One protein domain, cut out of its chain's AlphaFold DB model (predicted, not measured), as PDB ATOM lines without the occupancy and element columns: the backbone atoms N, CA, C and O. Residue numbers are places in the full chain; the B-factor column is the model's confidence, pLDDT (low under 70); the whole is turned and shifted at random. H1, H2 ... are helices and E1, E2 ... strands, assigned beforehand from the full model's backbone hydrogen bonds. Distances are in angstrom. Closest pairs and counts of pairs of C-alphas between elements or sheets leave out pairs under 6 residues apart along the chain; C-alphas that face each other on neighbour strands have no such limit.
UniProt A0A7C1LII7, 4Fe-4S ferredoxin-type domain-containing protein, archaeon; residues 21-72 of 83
ATOM      1  N   GLY A  21     -11.561  38.875  33.194       96.94
ATOM      2  CA  GLY A  21     -10.832  39.637  34.204       96.94
ATOM      3  C   GLY A  21     -11.705  40.172  35.345       96.94
ATOM      4  O   GLY A  21     -11.393  41.205  35.911       96.94
ATOM      5  N   CYS A  22     -12.804  39.501  35.709       96.81
ATOM      6  CA  CYS A  22     -13.721  39.984  36.755       96.81
ATOM      7  C   CYS A  22     -13.229  39.804  38.205       96.81
ATOM      8  O   CYS A  22     -13.892  40.259  39.131       96.81
ATOM      9  N   HIS A  23     -12.118  39.092  38.424       96.94
ATOM     10  CA  HIS A  23     -11.514  38.831  39.745       96.94
ATOM     11  C   HIS A  23     -12.405  38.113  40.788       96.94
ATOM     12  O   HIS A  23     -11.971  37.864  41.913       96.94
ATOM     13  N   LEU A  24     -13.614  37.664  40.428       97.38
ATOM     14  CA  LEU A  24     -14.519  36.964  41.352       97.38
ATOM     15  C   LEU A  24     -13.938  35.648  41.884       97.38
ATOM     16  O   LEU A  24     -14.120  35.320  43.054       97.38
ATOM     17  N   CYS A  25     -13.207  34.902  41.050       97.56
ATOM     18  CA  CYS A  25     -12.547  33.670  41.487       97.56
ATOM     19  C   CYS A  25     -11.510  33.929  42.589       97.56
ATOM     20  O   CYS A  25     -11.386  33.122  43.514       97.56
ATOM     21  N   GLU A  26     -10.809  35.065  42.538       98.38
ATOM     22  CA  GLU A  26      -9.850  35.437  43.573       98.38
ATOM     23  C   GLU A  26     -10.570  35.735  44.888       98.38
ATOM     24  O   GLU A  26     -10.186  35.193  45.927       98.38
ATOM     25  N   LEU A  27     -11.641  36.532  44.809       97.94
ATOM     26  CA  LEU A  27     -12.450  36.977  45.941       97.94
ATOM     27  C   LEU A  27     -13.143  35.813  46.666       97.94
ATOM     28  O   LEU A  27     -13.088  35.705  47.890       97.94
ATOM     29  N   ILE A  28     -13.766  34.902  45.916       98.06
ATOM     30  CA  ILE A  28     -14.410  33.717  46.496       98.06
ATOM     31  C   ILE A  28     -13.367  32.781  47.104       98.06
ATOM     32  O   ILE A  28     -13.597  32.209  48.170       98.06
ATOM     33  N   CYS A  29     -12.198  32.636  46.475       98.06
ATOM     34  CA  CYS A  29     -11.131  31.809  47.022       98.06
ATOM     35  C   CYS A  29     -10.586  32.371  48.343       98.06
ATOM     36  O   CYS A  29     -10.425  31.595  49.287       98.06
ATOM     37  N   SER A  30     -10.348  33.685  48.449       98.19
ATOM     38  CA  SER A  30      -9.909  34.291  49.711       98.19
ATOM     39  C   SER A  30     -10.977  34.133  50.794       98.19
ATOM     40  O   SER A  30     -10.664  33.682  51.892       98.19
ATOM     41  N   SER A  31     -12.250  34.365  50.462       98.00
ATOM     42  CA  SER A  31     -13.350  34.194  51.416       98.00
ATOM     43  C   SER A  31     -13.442  32.745  51.904       98.00
ATOM     44  O   SER A  31     -13.464  32.484  53.101       98.00
ATOM     45  N   THR A  32     -13.368  31.778  50.987       98.00
ATOM     46  CA  THR A  32     -13.497  30.349  51.312       98.00
ATOM     47  C   THR A  32     -12.291  29.797  52.074       98.00
ATOM     48  O   THR A  32     -12.432  28.875  52.874       98.00
ATOM     49  N   LYS A  33     -11.078  30.272  51.771       97.06
ATOM     50  CA  LYS A  33      -9.832  29.631  52.225       97.06
ATOM     51  C   LYS A  33      -9.015  30.448  53.222       97.06
ATOM     52  O   LYS A  33      -8.074  29.899  53.794       97.06
ATOM     53  N   ALA A  34      -9.312  31.732  53.366       96.31
ATOM     54  CA  ALA A  34      -8.719  32.626  54.355       96.31
ATOM     55  C   ALA A  34      -9.779  33.270  55.269       96.31
ATOM     56  O   ALA A  34      -9.421  33.810  56.306       96.31
ATOM     57  N   GLY A  35     -11.073  33.173  54.934       96.94
ATOM     58  CA  GLY A  35     -12.162  33.750  55.731       96.94
ATOM     59  C   GLY A  35     -12.422  35.232  55.452       96.94
ATOM     60  O   GLY A  35     -13.293  35.824  56.079       96.94
ATOM     61  N   GLU A  36     -11.705  35.830  54.497       95.56
ATOM     62  CA  GLU A  36     -11.735  37.269  54.232       95.56
ATOM     63  C   GLU A  36     -11.946  37.579  52.745       95.56
ATOM     64  O   GLU A  36     -11.499  36.859  51.851       95.56
ATOM     65  N   PHE A  37     -12.571  38.715  52.448       96.44
ATOM     66  CA  PHE A  37     -12.800  39.200  51.082       96.44
ATOM     67  C   PHE A  37     -11.613  40.024  50.557       96.44
ATOM     68  O   PHE A  37     -11.783  41.116  50.022       96.44
ATOM     69  N   ILE A  38     -10.395  39.505  50.734       96.44
ATOM     70  CA  ILE A  38      -9.152  40.171  50.338       96.44
ATOM     71  C   ILE A  38      -8.490  39.382  49.197       96.44
ATOM     72  O   ILE A  38      -7.836  38.367  49.456       96.44
ATOM     73  N   PRO A  39      -8.568  39.850  47.933       94.00
ATOM     74  CA  PRO A  39      -7.971  39.156  46.791       94.00
ATOM     75  C   PRO A  39      -6.475  38.865  46.954       94.00
ATOM     76  O   PRO A  39      -5.982  37.870  46.426       94.00
ATOM     77  N   SER A  40      -5.720  39.679  47.706       95.69
ATOM     78  CA  SER A  40      -4.294  39.430  47.982       95.69
ATOM     79  C   SER A  40      -4.032  38.171  48.824       95.69
ATOM     80  O   SER A  40      -2.919  37.657  48.767       95.69
ATOM     81  N   GLN A  41      -5.034  37.608  49.501       96.88
ATOM     82  CA  GLN A  41      -4.931  36.334  50.223       96.88
ATOM     83  C   GLN A  41      -5.470  35.134  49.421       96.88
ATOM     84  O   GLN A  41      -5.552  34.007  49.918       96.88
ATOM     85  N   SER A  42      -5.851  35.357  48.162       97.75
ATOM     86  CA  SER A  42      -6.308  34.295  47.275       97.75
ATOM     87  C   SER A  42      -5.180  33.346  46.866       97.75
ATOM     88  O   SER A  42      -4.034  33.754  46.675       97.75
ATOM     89  N   ARG A  43      -5.529  32.068  46.666       97.06
ATOM     90  CA  ARG A  43      -4.645  31.038  46.079       97.06
ATOM     91  C   ARG A  43      -4.738  30.991  44.544       97.06
ATOM     92  O   ARG A  43      -4.073  30.169  43.919       97.06
ATOM     93  N   ILE A  44      -5.577  31.841  43.951       97.62
ATOM     94  CA  ILE A  44      -5.771  32.017  42.506       97.62
ATOM     95  C   ILE A  44      -5.344  33.440  42.149       97.62
ATOM     96  O   ILE A  44      -5.527  34.346  42.962       97.62
ATOM     97  N   ARG A  45      -4.790  33.642  40.947       97.81
ATOM     98  CA  ARG A  45      -4.457  34.974  40.430       97.81
ATOM     99  C   ARG A  45      -4.958  35.219  39.031       97.81
ATOM    100  O   ARG A  45      -4.691  34.412  38.158       97.81
ATOM    101  N   VAL A  46      -5.606  36.344  38.773       97.88
ATOM    102  CA  VAL A  46      -5.922  36.754  37.400       97.88
ATOM    103  C   VAL A  46      -4.815  37.662  36.883       97.88
ATOM    104  O   VAL A  46      -4.577  38.741  37.417       97.88
ATOM    105  N   VAL A  47      -4.140  37.221  35.824       97.00
ATOM    106  CA  VAL A  47      -3.130  38.009  35.118       97.00
ATOM    107  C   VAL A  47      -3.756  38.592  33.863       97.00
ATOM    108  O   VAL A  47      -4.293  37.859  33.030       97.00
ATOM    109  N   THR A  48      -3.652  39.907  33.713       96.94
ATOM    110  CA  THR A  48      -4.173  40.635  32.556       96.94
ATOM    111  C   THR A  48      -3.024  41.175  31.724       96.94
ATOM    112  O   THR A  48      -2.130  41.847  32.234       96.94
ATOM    113  N   ASN A  49      -3.064  40.906  30.423       96.69
ATOM    114  CA  ASN A  49      -2.197  41.542  29.449       96.69
ATOM    115  C   ASN A  49      -3.005  42.582  28.669       96.69
ATOM    116  O   ASN A  49      -3.663  42.251  27.684       96.69
ATOM    117  N   GLY A  50      -2.931  43.841  29.105       94.19
ATOM    118  CA  GLY A  50      -3.684  44.939  28.493       94.19
ATOM    119  C   GLY A  50      -3.327  45.188  27.024       94.19
ATOM    120  O   GLY A  50      -4.210  45.488  26.230       94.19
ATOM    121  N   LEU A  51      -2.064  44.982  26.632       96.75
ATOM    122  CA  LEU A  51      -1.619  45.164  25.242       96.75
ATOM    123  C   LEU A  51      -2.172  44.089  24.302       96.75
ATOM    124  O   LEU A  51      -2.407  44.351  23.128       96.75
ATOM    125  N   LYS A  52      -2.355  42.867  24.814       95.94
ATOM    126  CA  LYS A  52      -2.885  41.734  24.047       95.94
ATOM    127  C   LYS A  52      -4.385  41.503  24.259       95.94
ATOM    128  O   LYS A  52      -4.926  40.580  23.659       95.94
ATOM    129  N   GLY A  53      -5.037  42.300  25.107       95.00
ATOM    130  CA  GLY A  53      -6.483  42.259  25.330       95.00
ATOM    131  C   GLY A  53      -7.006  40.968  25.964       95.00
ATOM    132  O   GLY A  53      -8.139  40.591  25.694       95.00
ATOM    133  N   TRP A  54      -6.204  40.271  26.775       96.12
ATOM    134  CA  TRP A  54      -6.651  39.048  27.449       96.12
ATOM    135  C   TRP A  54      -6.375  39.065  28.947       96.12
ATOM    136  O   TRP A  54      -5.382  39.626  29.414       96.12
ATOM    137  N   SER A  55      -7.228  38.358  29.684       97.94
ATOM    138  CA  SER A  55      -7.048  38.013  31.091       97.94
ATOM    139  C   SER A  55      -7.036  36.497  31.231       97.94
ATOM    140  O   SER A  55      -7.744  35.805  30.509       97.94
ATOM    141  N   ARG A  56      -6.201  35.957  32.119       97.62
ATOM    142  CA  ARG A  56      -6.107  34.511  32.358       97.62
ATOM    143  C   ARG A  56      -5.909  34.225  33.842       97.62
ATOM    144  O   ARG A  56      -5.055  34.861  34.463       97.62
ATOM    145  N   PRO A  57      -6.648  33.266  34.423       97.44
ATOM    146  CA  PRO A  57      -6.393  32.829  35.779       97.44
ATOM    147  C   PRO A  57      -5.168  31.903  35.811       97.44
ATOM    148  O   PRO A  57      -5.023  30.982  35.010       97.44
ATOM    149  N   VAL A  58      -4.299  32.147  36.775       96.75
ATOM    150  CA  VAL A  58      -3.143  31.353  37.158       96.75
ATOM    151  C   VAL A  58      -3.492  30.690  38.483       96.75
ATOM    152  O   VAL A  58      -3.880  31.346  39.452       96.75
ATOM    153  N   VAL A  59      -3.385  29.368  38.511       96.38
ATOM    154  CA  VAL A  59      -3.737  28.525  39.655       96.38
ATOM    155  C   VAL A  59      -2.599  27.556  39.941       96.38
ATOM    156  O   VAL A  59      -1.751  27.310  39.081       96.38
ATOM    157  N   CYS A  60      -2.595  26.952  41.129       95.44
ATOM    158  CA  CYS A  60      -1.784  25.759  41.346       95.44
ATOM    159  C   CYS A  60      -2.293  24.642  40.427       95.44
ATOM    160  O   CYS A  60      -3.444  24.222  40.549       95.44
ATOM    161  N   LEU A  61      -1.435  24.156  39.530       93.69
ATOM    162  CA  LEU A  61      -1.789  23.117  38.559       93.69
ATOM    163  C   LEU A  61      -1.971  21.734  39.190       93.69
ATOM    164  O   LEU A  61      -2.419  20.823  38.505       93.69
ATOM    165  N   GLN A  62      -1.613  21.573  40.472       93.44
ATOM    166  CA  GLN A  62      -1.575  20.272  41.144       93.44
ATOM    167  C   GLN A  62      -0.785  19.259  40.303       93.44
ATOM    168  O   GLN A  62      -1.285  18.196  39.940       93.44
ATOM    169  N   CYS A  63       0.442  19.651  39.938       92.38
ATOM    170  CA  CYS A  63       1.280  18.927  38.990       92.38
ATOM    171  C   CYS A  63       1.438  17.450  39.377       92.38
ATOM    172  O   CYS A  63       1.653  17.114  40.547       92.38
ATOM    173  N   GLU A  64       1.424  16.579  38.371       90.12
ATOM    174  CA  GLU A  64       1.767  15.166  38.543       90.12
ATOM    175  C   GLU A  64       3.212  14.991  39.018       90.12
ATOM    176  O   GLU A  64       3.483  14.116  39.828       90.12
ATOM    177  N   GLU A  65       4.112  15.901  38.652       93.12
ATOM    178  CA  GLU A  65       5.473  15.982  39.184       93.12
ATOM    179  C   GLU A  65       5.733  17.408  39.713       93.12
ATOM    180  O   GLU A  65       6.091  18.314  38.957       93.12
ATOM    181  N   PRO A  66       5.459  17.682  41.003       94.81
ATOM    182  CA  PRO A  66       5.547  19.029  41.556       94.81
ATOM    183  C   PRO A  66       6.987  19.400  41.916       94.81
ATOM    184  O   PRO A  66       7.500  19.033  42.970       94.81
ATOM    185  N   MET A  67       7.616  20.235  41.087       96.75
ATOM    186  CA  MET A  67       8.958  20.770  41.369       96.75
ATOM    187  C   MET A  67       9.024  21.567  42.681       96.75
ATOM    188  O   MET A  67      10.045  21.554  43.362       96.75
ATOM    189  N   CYS A  68       7.932  22.236  43.069       97.00
ATOM    190  CA  CYS A  68       7.866  22.987  44.326       97.00
ATOM    191  C   CYS A  68       8.030  22.098  45.567       97.00
ATOM    192  O   CYS A  68       8.593  22.552  46.558       97.00
ATOM    193  N   MET A  69       7.580  20.843  45.503       96.88
ATOM    194  CA  MET A  69       7.788  19.859  46.563       96.88
ATOM    195  C   MET A  69       9.264  19.477  46.661       96.88
ATOM    196  O   MET A  69       9.836  19.566  47.739       96.88
ATOM    197  N   ALA A  70       9.889  19.133  45.530       95.94
ATOM    198  CA  ALA A  70      11.303  18.756  45.483       95.94
ATOM    199  C   ALA A  70      12.243  19.888  45.938       95.94
ATOM    200  O   ALA A  70      13.292  19.631  46.519       95.94
ATOM    201  N   ALA A  71      11.864  21.146  45.698       97.62
ATOM    202  CA  ALA A  71      12.642  22.311  46.113       97.62
ATOM    203  C   ALA A  71      12.513  22.654  47.612       97.62
ATOM    204  O   ALA A  71      13.280  23.474  48.118       97.62
ATOM    205  N   CYS A  72      11.538  22.090  48.332       97.69
ATOM    206  CA  CYS A  72      11.275  22.447  49.723       97.69
ATOM    207  C   CYS A  72      12.184  21.661  50.680       97.69
ATOM    208  O   CYS A  72      11.905  20.512  51.005       97.69
TER     209      CYS A  72
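AT A GLANCE: This is residues 21 to 72 of the 83 residues of the protein "4Fe-4S ferredoxin-type domain-containing protein" of archaeon (UniProt A0A7C1LII7). A helix, H1, and a two-stranded hairpin, E1 and E2, lie one beyond the other in an elongated body, with the beginning of H1 near the beginning of E1, and a tail sticks out from this body. The tail is residues 61 to 72, which stand free and hold the short helix H2. The printed part has 52 residues, with two named helices and two named strands in the order H1, E1, E2, H2; the sheet's order is E1 - E2, antiparallel. The class is mixed, helices and strands, with under half of the residues in named elements. The whole is loose, with a radius of gyration of the C-alphas of 13.3 A, and flat, spanning 34 by 32 by 15 A.

IN THESE COORDINATES: Start at Gly 21 and go on to C-alpha 24 at (-14.519, 36.964, 41.352), where H1 begins; it takes residues 24 to 34 and runs 14.9 A from first to last C-alpha. Next find C-alpha 45 at (-4.457, 34.974, 40.430), the first of E1, residues 45 to 49, 13.0 A long. E2 takes residues 54 to 58 and is 12.9 A long. Last comes H2, residues 67 to 70, 5.1 A long, ending at C-alpha 70 at (11.303, 18.756, 45.483).

HOW THE PARTS SIT: Look first at E1 and E2, a hairpin whose strands are antiparallel, with 154 degrees between their directions. The C-alphas of Val 46 and Pro 57 face each other at 4.3 A. N 47 and O 56 are within hydrogen-bond range at 2.9 A, and so are N 58 and O 45 at 2.7 A. Now compare H1 with E1: their closest C-alphas are those of Glu 26 and Arg 45, 6.3 A apart, and 2 pairs of C-alphas lie within 8 A. H1 and E2 are only just apart, their closest C-alphas standing at 8.4 A. H2 is apart from H1 and from E1. In H1 every O i to N i+4 pair is within hydrogen-bond range; H2 is too short for such a pair, and its 1 O i to N i+3 pair is within range.

THE WHOLE: The two C-alphas farthest apart are those of Gly 53 and Cys 72, at 36.1 A. Without residues 61 to 72, the body has 40 residues and spans 34 by 18 by 12 A. The printed part has no cut. The link from E1 to E2 is tight, with 4 residues; the links from H1 to E1, with 10, and from E2 to H2, with 8, are short. The mean pLDDT of the printed part is 96.4, and no printed residue is under 70.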